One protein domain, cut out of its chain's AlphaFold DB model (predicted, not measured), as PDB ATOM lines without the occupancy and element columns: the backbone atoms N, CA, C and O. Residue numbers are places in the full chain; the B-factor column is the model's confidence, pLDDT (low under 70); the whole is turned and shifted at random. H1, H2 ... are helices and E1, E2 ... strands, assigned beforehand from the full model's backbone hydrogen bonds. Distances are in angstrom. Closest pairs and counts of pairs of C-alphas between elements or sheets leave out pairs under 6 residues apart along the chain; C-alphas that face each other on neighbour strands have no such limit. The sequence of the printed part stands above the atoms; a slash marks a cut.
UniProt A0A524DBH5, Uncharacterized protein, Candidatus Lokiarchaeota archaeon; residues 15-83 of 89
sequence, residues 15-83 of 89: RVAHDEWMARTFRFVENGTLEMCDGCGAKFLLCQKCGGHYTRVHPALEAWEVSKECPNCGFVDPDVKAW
ATOM      1  N   ARG A  15      -3.732  74.292  22.516       92.69
ATOM      2  CA  ARG A  15      -4.830  74.092  23.453       92.69
ATOM      3  C   ARG A  15      -5.853  75.196  23.290       92.69
ATOM      4  O   ARG A  15      -5.490  76.337  23.011       92.69
ATOM      5  N   VAL A  16      -7.121  74.873  23.509       91.38
ATOM      6  CA  VAL A  16      -8.170  75.895  23.571       91.38
ATOM      7  C   VAL A  16      -7.860  76.822  24.745       91.38
ATOM      8  O   VAL A  16      -7.651  76.370  25.872       91.38
ATOM      9  N   ALA A  17      -7.763  78.114  24.456       89.56
ATOM     10  CA  ALA A  17      -7.478  79.145  25.434       89.56
ATOM     11  C   ALA A  17      -8.741  79.950  25.709       89.56
ATOM     12  O   ALA A  17      -9.361  80.502  24.801       89.56
ATOM     13  N   HIS A  18      -9.102  80.017  26.985       85.38
ATOM     14  CA  HIS A  18     -10.198  80.841  27.465       85.38
ATOM     15  C   HIS A  18      -9.606  82.121  28.047       85.38
ATOM     16  O   HIS A  18      -9.208  82.168  29.207       85.38
ATOM     17  N   ASP A  19      -9.507  83.149  27.210       85.06
ATOM     18  CA  ASP A  19      -9.067  84.477  27.617       85.06
ATOM     19  C   ASP A  19     -10.259  85.424  27.670       85.06
ATOM     20  O   ASP A  19     -10.614  86.054  26.675       85.06
ATOM     21  N   GLU A  20     -10.858  85.554  28.853       86.19
ATOM     22  CA  GLU A  20     -12.016  86.432  29.075       86.19
ATOM     23  C   GLU A  20     -11.711  87.890  28.716       86.19
ATOM     24  O   GLU A  20     -12.560  88.589  28.167       86.19
ATOM     25  N   TRP A  21     -10.476  88.341  28.963       87.25
ATOM     26  CA  TRP A  21     -10.037  89.674  28.555       87.25
ATOM     27  C   TRP A  21     -10.024  89.836  27.029       87.25
ATOM     28  O   TRP A  21     -10.447  90.864  26.519       87.25
ATOM     29  N   MET A  22      -9.573  88.830  26.277       86.25
ATOM     30  CA  MET A  22      -9.572  88.925  24.814       86.25
ATOM     31  C   MET A  22     -10.985  88.807  24.254       86.25
ATOM     32  O   MET A  22     -11.315  89.535  23.328       86.25
ATOM     33  N   ALA A  23     -11.824  87.947  24.838       86.38
ATOM     34  CA  ALA A  23     -13.220  87.804  24.444       86.38
ATOM     35  C   ALA A  23     -14.002  89.109  24.633       86.38
ATOM     36  O   ALA A  23     -14.675  89.548  23.712       86.38
ATOM     37  N   ARG A  24     -13.850  89.790  25.777       84.81
ATOM     38  CA  ARG A  24     -14.530  91.079  26.000       84.81
ATOM     39  C   ARG A  24     -13.998  92.206  25.108       84.81
ATOM     40  O   ARG A  24     -14.754  93.104  24.755       84.81
ATOM     41  N   THR A  25     -12.705  92.181  24.776       84.25
ATOM     42  CA  THR A  25     -12.047  93.250  24.012       84.25
ATOM     43  C   THR A  25     -12.266  93.096  22.507       84.25
ATOM     44  O   THR A  25     -12.499  94.089  21.820       84.25
ATOM     45  N   PHE A  26     -12.231  91.863  21.995       85.88
ATOM     46  CA  PHE A  26     -12.378  91.548  20.581       85.88
ATOM     47  C   PHE A  26     -13.659  90.745  20.348       85.88
ATOM     48  O   PHE A  26     -13.745  89.565  20.678       85.88
ATOM     49  N   ARG A  27     -14.647  91.353  19.692       84.75
ATOM     50  CA  ARG A  27     -15.944  90.709  19.423       84.75
ATOM     51  C   ARG A  27     -15.831  89.394  18.638       84.75
ATOM     52  O   ARG A  27     -16.544  88.437  18.916       84.75
ATOM     53  N   PHE A  28     -14.892  89.324  17.693       85.69
ATOM     54  CA  PHE A  28     -14.617  88.102  16.929       85.69
ATOM     55  C   PHE A  28     -13.975  86.990  17.775       85.69
ATOM     56  O   PHE A  28     -14.011  85.827  17.387       85.69
ATOM     57  N   VAL A  29     -13.387  87.323  18.927       87.81
ATOM     58  CA  VAL A  29     -12.918  86.337  19.905       87.81
ATOM     59  C   VAL A  29     -14.073  85.846  20.769       87.81
ATOM     60  O   VAL A  29     -14.133  84.653  21.037       87.81
ATOM     61  N   GLU A  30     -14.986  86.733  21.174       85.81
ATOM     62  CA  GLU A  30     -16.188  86.378  21.949       85.81
ATOM     63  C   GLU A  30     -17.012  85.286  21.257       85.81
ATOM     64  O   GLU A  30     -17.352  84.275  21.866       85.81
ATOM     65  N   ASN A  31     -17.277  85.472  19.961       84.94
ATOM     66  CA  ASN A  31     -18.025  84.519  19.137       84.94
ATOM     67  C   ASN A  31     -17.142  83.404  18.549       84.94
ATOM     68  O   ASN A  31     -17.637  82.485  17.889       84.94
ATOM     69  N   GLY A  32     -15.827  83.506  18.732       86.62
ATOM     70  CA  GLY A  32     -14.831  82.631  18.136       86.62
ATOM     71  C   GLY A  32     -14.279  81.593  19.106       86.62
ATOM     72  O   GLY A  32     -14.679  81.471  20.259       86.62
ATOM     73  N   THR A  33     -13.311  80.814  18.627       90.50
ATOM     74  CA  THR A  33     -12.499  79.941  19.483       90.50
ATOM     75  C   THR A  33     -11.046  80.371  19.378       90.50
ATOM     76  O   THR A  33     -10.510  80.470  18.275       90.50
ATOM     77  N   LEU A  34     -10.411  80.627  20.520       91.88
ATOM     78  CA  LEU A  34      -8.978  80.886  20.602       91.88
ATOM     79  C   LEU A  34      -8.231  79.592  20.900       91.88
ATOM     80  O   LEU A  34      -8.568  78.853  21.822       91.88
ATOM     81  N   GLU A  35      -7.163  79.362  20.155       93.31
ATOM     82  CA  GLU A  35      -6.173  78.340  20.446       93.31
ATOM     83  C   GLU A  35      -4.844  78.991  20.791       93.31
ATOM     84  O   GLU A  35      -4.356  79.863  20.080       93.31
ATOM     85  N   MET A  36      -4.234  78.551  21.880       93.88
ATOM     86  CA  MET A  36      -2.906  78.974  22.281       93.88
ATOM     87  C   MET A  36      -1.901  77.868  22.003       93.88
ATOM     88  O   MET A  36      -2.118  76.711  22.352       93.88
ATOM     89  N   CYS A  37      -0.775  78.237  21.406       94.06
ATOM     90  CA  CYS A  37       0.359  77.348  21.244       94.06
ATOM     91  C   CYS A  37       1.015  77.075  22.603       94.06
ATOM     92  O   CYS A  37       1.457  78.015  23.265       94.06
ATOM     93  N   ASP A  38       1.165  75.806  22.983       92.69
ATOM     94  CA  ASP A  38       1.862  75.430  24.224       92.69
ATOM     95  C   ASP A  38       3.367  75.745  24.184       92.69
ATOM     96  O   ASP A  38       3.987  75.923  25.227       92.69
ATOM     97  N   GLY A  39       3.961  75.861  22.990       91.38
ATOM     98  CA  GLY A  39       5.398  76.117  22.842       91.38
ATOM     99  C   GLY A  39       5.814  77.570  23.090       91.38
ATOM    100  O   GLY A  39       6.870  77.812  23.663       91.38
ATOM    101  N   CYS A  40       5.015  78.545  22.643       91.75
ATOM    102  CA  CYS A  40       5.364  79.972  22.743       91.75
ATOM    103  C   CYS A  40       4.273  80.854  23.361       91.75
ATOM    104  O   CYS A  40       4.470  82.059  23.496       91.75
ATOM    105  N   GLY A  41       3.106  80.296  23.690       90.00
ATOM    106  CA  GLY A  41       1.975  81.060  24.214       90.00
ATOM    107  C   GLY A  41       1.272  81.948  23.181       90.00
ATOM    108  O   GLY A  41       0.394  82.727  23.546       90.00
ATOM    109  N   ALA A  42       1.629  81.861  21.894       91.81
ATOM    110  CA  ALA A  42       0.950  82.615  20.845       91.81
ATOM    111  C   ALA A  42      -0.490  82.122  20.674       91.81
ATOM    112  O   ALA A  42      -0.725  80.916  20.595       91.81
ATOM    113  N   LYS A  43      -1.433  83.060  20.588       92.38
ATOM    114  CA  LYS A  43      -2.860  82.772  20.472       92.38
ATOM    115  C   LYS A  43      -3.349  83.033  19.055       92.38
ATOM    116  O   LYS A  43      -2.970  84.025  18.433       92.38
ATOM    117  N   PHE A  44      -4.192  82.142  18.562       91.94
ATOM    118  CA  PHE A  44      -4.726  82.139  17.212       91.94
ATOM    119  C   PHE A  44      -6.236  81.970  17.265       91.94
ATOM    120  O   PHE A  44      -6.748  81.086  17.947       91.94
ATOM    121  N   LEU A  45      -6.948  82.813  16.528       91.88
ATOM    122  CA  LEU A  45      -8.372  82.644  16.294       91.88
ATOM    123  C   LEU A  45      -8.581  81.476  15.329       91.88
ATOM    124  O   LEU A  45      -7.912  81.395  14.297       91.88
ATOM    125  N   LEU A  46      -9.524  80.595  15.632       91.69
ATOM    126  CA  LEU A  46      -9.921  79.512  14.748       91.69
ATOM    127  C   LEU A  46     -10.939  79.954  13.702       91.69
ATOM    128  O   LEU A  46     -11.909  80.647  13.987       91.69
ATOM    129  N   CYS A  47     -10.754  79.467  12.477       91.19
ATOM    130  CA  CYS A  47     -11.733  79.620  11.417       91.19
ATOM    131  C   CYS A  47     -12.938  78.710  11.672       91.19
ATOM    132  O   CYS A  47     -12.803  77.486  11.652       91.19
ATOM    133  N   GLN A  48     -14.131  79.294  11.780       88.94
ATOM    134  CA  GLN A  48     -15.374  78.540  11.980       88.94
ATOM    135  C   GLN A  48     -15.721  77.588  10.818       88.94
ATOM    136  O   GLN A  48     -16.442  76.615  11.011       88.94
ATOM    137  N   LYS A  49     -15.190  77.831   9.609       89.56
ATOM    138  CA  LYS A  49     -15.479  77.014   8.418       89.56
ATOM    139  C   LYS A  49     -14.551  75.809   8.251       89.56
ATOM    140  O   LYS A  49     -15.012  74.733   7.889       89.56
ATOM    141  N   CYS A  50     -13.241  75.993   8.427       90.25
ATOM    142  CA  CYS A  50     -12.247  74.942   8.155       90.25
ATOM    143  C   CYS A  50     -11.523  74.423   9.403       90.25
ATOM    144  O   CYS A  50     -10.776  73.450   9.309       90.25
ATOM    145  N   GLY A  51     -11.710  75.077  10.553       89.12
ATOM    146  CA  GLY A  51     -11.033  74.741  11.802       89.12
ATOM    147  C   GLY A  51      -9.529  75.020  11.801       89.12
ATOM    148  O   GLY A  51      -8.852  74.558  12.709       89.12
ATOM    149  N   GLY A  52      -8.986  75.721  10.800       90.69
ATOM    150  CA  GLY A  52      -7.586  76.163  10.764       90.69
ATOM    151  C   GLY A  52      -7.361  77.489  11.495       90.69
ATOM    152  O   GLY A  52      -8.321  78.179  11.837       90.69
ATOM    153  N   HIS A  53      -6.099  77.883  11.688       91.69
ATOM    154  CA  HIS A  53      -5.782  79.213  12.216       91.69
ATOM    155  C   HIS A  53      -6.196  80.299  11.220       91.69
ATOM    156  O   HIS A  53      -5.827  80.262  10.044       91.69
ATOM    157  N   TYR A  54      -6.986  81.247  11.707       91.19
ATOM    158  CA  TYR A  54      -7.485  82.387  10.959       91.19
ATOM    159  C   TYR A  54      -6.505  83.556  11.047       91.19
ATOM    160  O   TYR A  54      -5.942  83.973  10.042       91.19
ATOM    161  N   THR A  55      -6.272  84.057  12.259       90.00
ATOM    162  CA  THR A  55      -5.336  85.150  12.535       90.00
ATOM    163  C   THR A  55      -4.764  85.009  13.942       90.00
ATOM    164  O   THR A  55      -5.307  84.276  14.772       90.00
ATOM    165  N   ARG A  56      -3.651  85.688  14.212       90.75
ATOM    166  CA  ARG A  56      -3.053  85.763  15.545       90.75
ATOM    167  C   ARG A  56      -3.762  86.854  16.346       90.75
ATOM    168  O   ARG A  56      -4.070  87.905  15.806       90.75
ATOM    169  N   VAL A  57      -3.983  86.615  17.634       89.38
ATOM    170  CA  VAL A  57      -4.621  87.577  18.542       89.38
ATOM    171  C   VAL A  57      -3.711  87.818  19.743       89.38
ATOM    172  O   VAL A  57      -3.177  86.875  20.329       89.38
ATOM    173  N   HIS A  58      -3.514  89.079  20.121       88.56
ATOM    174  CA  HIS A  58      -2.758  89.476  21.313       88.56
ATOM    175  C   HIS A  58      -3.275  90.800  21.893       88.56
ATOM    176  O   HIS A  58      -4.076  91.473  21.256       88.56
ATOM    177  N   PRO A  59      -2.862  91.195  23.113       84.38
ATOM    178  CA  PRO A  59      -3.389  92.405  23.747       84.38
ATOM    179  C   PRO A  59      -3.098  93.704  22.988       84.38
ATOM    180  O   PRO A  59      -3.905  94.621  23.028       84.38
ATOM    181  N   ALA A  60      -1.969  93.765  22.284       83.81
ATOM    182  CA  ALA A  60      -1.574  94.897  21.443       83.81
ATOM    183  C   ALA A  60      -1.833  94.620  19.952       83.81
ATOM    184  O   ALA A  60      -0.970  94.891  19.132       83.81
ATOM    185  N   LEU A  61      -2.939  93.943  19.627       84.88
ATOM    186  CA  LEU A  61      -3.272  93.583  18.249       84.88
ATOM    187  C   LEU A  61      -3.576  94.836  17.433       84.88
ATOM    188  O   LEU A  61      -4.411  95.644  17.843       84.88
ATOM    189  N   GLU A  62      -2.955  94.959  16.267       82.50
ATOM    190  CA  GLU A  62      -3.199  96.065  15.347       82.50
ATOM    191  C   GLU A  62      -4.078  95.637  14.158       82.50
ATOM    192  O   GLU A  62      -4.058  94.484  13.721       82.50
ATOM    193  N   ALA A  63      -4.842  96.581  13.589       79.06
ATOM    194  CA  ALA A  63      -5.744  96.333  12.450       79.06
ATOM    195  C   ALA A  63      -5.058  95.616  11.280       79.06
ATOM    196  O   ALA A  63      -5.655  94.772  10.614       79.06
ATOM    197  N   TRP A  64      -3.805  95.985  11.013       80.75
ATOM    198  CA  TRP A  64      -3.041  95.497   9.871       80.75
ATOM    199  C   TRP A  64      -2.513  94.068  10.061       80.75
ATOM    200  O   TRP A  64      -2.177  93.419   9.071       80.75
ATOM    201  N   GLU A  65      -2.471  93.554  11.294       83.31
ATOM    202  CA  GLU A  65      -2.080  92.169  11.595       83.31
ATOM    203  C   GLU A  65      -3.235  91.183  11.369       83.31
ATOM    204  O   GLU A  65      -3.029  89.982  11.149       83.31
ATOM    205  N   VAL A  66      -4.469  91.687  11.395       85.19
ATOM    206  CA  VAL A  66      -5.669  90.877  11.247       85.19
ATOM    207  C   VAL A  66      -5.999  90.685   9.775       85.19
ATOM    208  O   VAL A  66      -6.344  91.605   9.035       85.19
ATOM    209  N   SER A  67      -5.902  89.433   9.332       84.94
ATOM    210  CA  SER A  67      -6.294  89.044   7.980       84.94
ATOM    211  C   SER A  67      -7.806  89.191   7.815       84.94
ATOM    212  O   SER A  67      -8.564  88.758   8.673       84.94
ATOM    213  N   LYS A  68      -8.262  89.777   6.702       83.75
ATOM    214  CA  LYS A  68      -9.702  89.919   6.396       83.75
ATOM    215  C   LYS A  68     -10.340  88.627   5.874       83.75
ATOM    216  O   LYS A  68     -11.559  88.550   5.743       83.75
ATOM    217  N   GLU A  69      -9.518  87.640   5.544       90.31
ATOM    218  CA  GLU A  69      -9.920  86.334   5.041       90.31
ATOM    219  C   GLU A  69      -9.053  85.235   5.660       90.31
ATOM    220  O   GLU A  69      -7.890  85.450   6.003       90.31
ATOM    221  N   CYS A  70      -9.624  84.041   5.804       90.38
ATOM    222  CA  CYS A  70      -8.908  82.887   6.315       90.38
ATOM    223  C   CYS A  70      -7.868  82.429   5.283       90.38
ATOM    224  O   CYS A  70      -8.268  82.013   4.190       90.38
ATOM    225  N   PRO A  71      -6.573  82.351   5.637       87.31
ATOM    226  CA  PRO A  71      -5.521  81.950   4.700       87.31
ATOM    227  C   PRO A  71      -5.645  80.494   4.224       87.31
ATOM    228  O   PRO A  71      -5.025  80.107   3.240       87.31
ATOM    229  N   ASN A  72      -6.447  79.671   4.910       88.00
ATOM    230  CA  ASN A  72      -6.603  78.251   4.597       88.00
ATOM    231  C   ASN A  72      -7.771  77.948   3.650       88.00
ATOM    232  O   ASN A  72      -7.738  76.948   2.938       88.00
ATOM    233  N   CYS A  73      -8.841  78.747   3.679       89.88
ATOM    234  CA  CYS A  73     -10.068  78.435   2.935       89.88
ATOM    235  C   CYS A  73     -10.778  79.648   2.318       89.88
ATOM    236  O   CYS A  73     -11.871  79.483   1.771       89.88
ATOM    237  N   GLY A  74     -10.215  80.855   2.444       89.12
ATOM    238  CA  GLY A  74     -10.799  82.100   1.935       89.12
ATOM    239  C   GLY A  74     -12.074  82.544   2.659       89.12
ATOM    240  O   GLY A  74     -12.800  83.405   2.171       89.12
ATOM    241  N   PHE A  75     -12.410  81.941   3.805       91.06
ATOM    242  CA  PHE A  75     -13.582  82.346   4.582       91.06
ATOM    243  C   PHE A  75     -13.392  83.745   5.169       91.06
ATOM    244  O   PHE A  75     -12.399  84.013   5.842       91.06
ATOM    245  N   VAL A  76     -14.371  84.616   4.965       90.25
ATOM    246  CA  VAL A  76     -14.390  85.971   5.515       90.25
ATOM    247  C   VAL A  76     -15.313  85.973   6.721       90.25
ATOM    248  O   VAL A  76     -16.521  85.786   6.570       90.25
ATOM    249  N   ASP A  77     -14.737  86.164   7.902       86.56
ATOM    250  CA  ASP A  77     -15.518  86.310   9.119       86.56
ATOM    251  C   ASP A  77     -16.037  87.759   9.203       86.56
ATOM    252  O   ASP A  77     -15.244  88.698   9.071       86.56
ATOM    253  N   PRO A  78     -17.358  87.976   9.335       85.62
ATOM    254  CA  PRO A  78     -17.932  89.316   9.317       85.62
ATOM    255  C   PRO A  78     -17.517  90.155  10.530       85.62
ATOM    256  O   PRO A  78     -17.335  91.362  10.368       85.62
ATOM    257  N   ASP A  79     -17.323  89.547  11.707       84.62
ATOM    258  CA  ASP A  79     -16.866  90.250  12.908       84.62
ATOM    259  C   ASP A  79     -15.391  90.646  12.773       84.62
ATOM    260  O   ASP A  79     -15.017  91.763  13.129       84.62
ATOM    261  N   VAL A  80     -14.561  89.770  12.193       85.00
ATOM    262  CA  VAL A  80     -13.159  90.092  11.886       85.00
ATOM    263  C   VAL A  80     -13.064  91.192  10.827       85.00
ATOM    264  O   VAL A  80     -12.314  92.149  10.987       85.00
ATOM    265  N   LYS A  81     -13.854  91.100   9.751       85.31
ATOM    266  CA  LYS A  81     -13.875  92.108   8.678       85.31
ATOM    267  C   LYS A  81     -14.350  93.477   9.170       85.31
ATOM    268  O   LYS A  81     -13.912  94.491   8.631       85.31
ATOM    269  N   ALA A  82     -15.269  93.501  10.134       83.00
ATOM    270  CA  ALA A  82     -15.787  94.724  10.735       83.00
ATOM    271  C   ALA A  82     -14.833  95.343  11.773       83.00
ATOM    272  O   ALA A  82     -15.091  96.452  12.243       83.00
ATOM    273  N   TRP A  83     -13.757  94.650  12.153       82.25
ATOM    274  CA  TRP A  83     -12.808  95.160  13.130       82.25
ATOM    275  C   TRP A  83     -11.850  96.178  12.499       82.25
ATOM    276  O   TRP A  83     -11.073  95.859  11.604       82.25
TER     277      TRP A  83
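Overview. This is residues 15 to 83 of the 89 residues of an uncharacterized protein of Candidatus Lokiarchaeota archaeon (UniProt A0A524DBH5). A small, strongly twisted sheet of four short strands sits beside a row of three short helices, H1, H2 and H3, of which H2, the one in the middle, just grazes the sheet. After the last strand, E4, a long stretch with no named element, residues 58 to 77, makes a wide detour before it reaches H3. The printed part has 69 residues, with the order E1 H1 H2 E2 E3 E4 H3 along the chain; the sheet runs E1 E2 E3 E4, with E2, E3 and E4 antiparallel. The class is mixed, helices and strands, though under half of the residues are in named elements. The whole is compact and rounded, with a radius of gyration of the C-alphas of 10.9 A and spans of 26 by 21 by 20 A.

Arrangement. Look first at E2, residues 34 to 37, E3, residues 43 to 46, and E4, residues 53 to 57: they form a meander, each strand the antiparallel neighbour of the one before. In the hairpin of E2 and E3, at 135 degrees between their directions, N 35 and O 44 are within hydrogen-bond range at 2.8 A. In the hairpin of E3 and E4, at 141 degrees, look for N 45 and O 55 at 2.8 A and N 57 and O 43 at 2.9 A. The edge strand E1, residues 15 to 17, meets E2 only at a point, where C-alphas 16 and 35 face each other at 4.4 A. Moving outward, H2, residues 27 to 30, only grazes the sheet with its residues 28 to 29. H1, residues 20 to 25, touches H2 only at the corner by their link; their closest C-alphas, those of Ala 23 and Glu 30, are 4.1 A apart. H3, residues 78 to 81, only just touches H2, with 3 pairs of C-alphas within 8 A, the closest those of Phe 28 and Asp 79 at 5.1 A. H1 and H3 are apart, and neither is on the sheet. In H1 every O i to N i+4 pair is within hydrogen-bond range; H2 and H3 are too short for such a pair.

Along the chain. Find C-alpha 15 at (-4.830, 74.092, 23.453), where E1 begins, 6.0 A long. H1 measures 8.5 A, and H2 and H3 5.0 A each. E2 starts at C-alpha 34, (-8.978, 80.886, 20.602), and runs 10.0 A; E3 measures 9.7 A and E4 10.6 A. H3 ends at C-alpha 81, (-13.875, 92.108, 8.678).

Size, cuts and confidence. The C-alphas farthest apart are those of Gly 39 and Ala 82, at 30.7 A. The printed part has no cut, and the link from E4 to H3, 20 residues, is long. The mean pLDDT of the printed part is 88.0, and no printed residue is under 70.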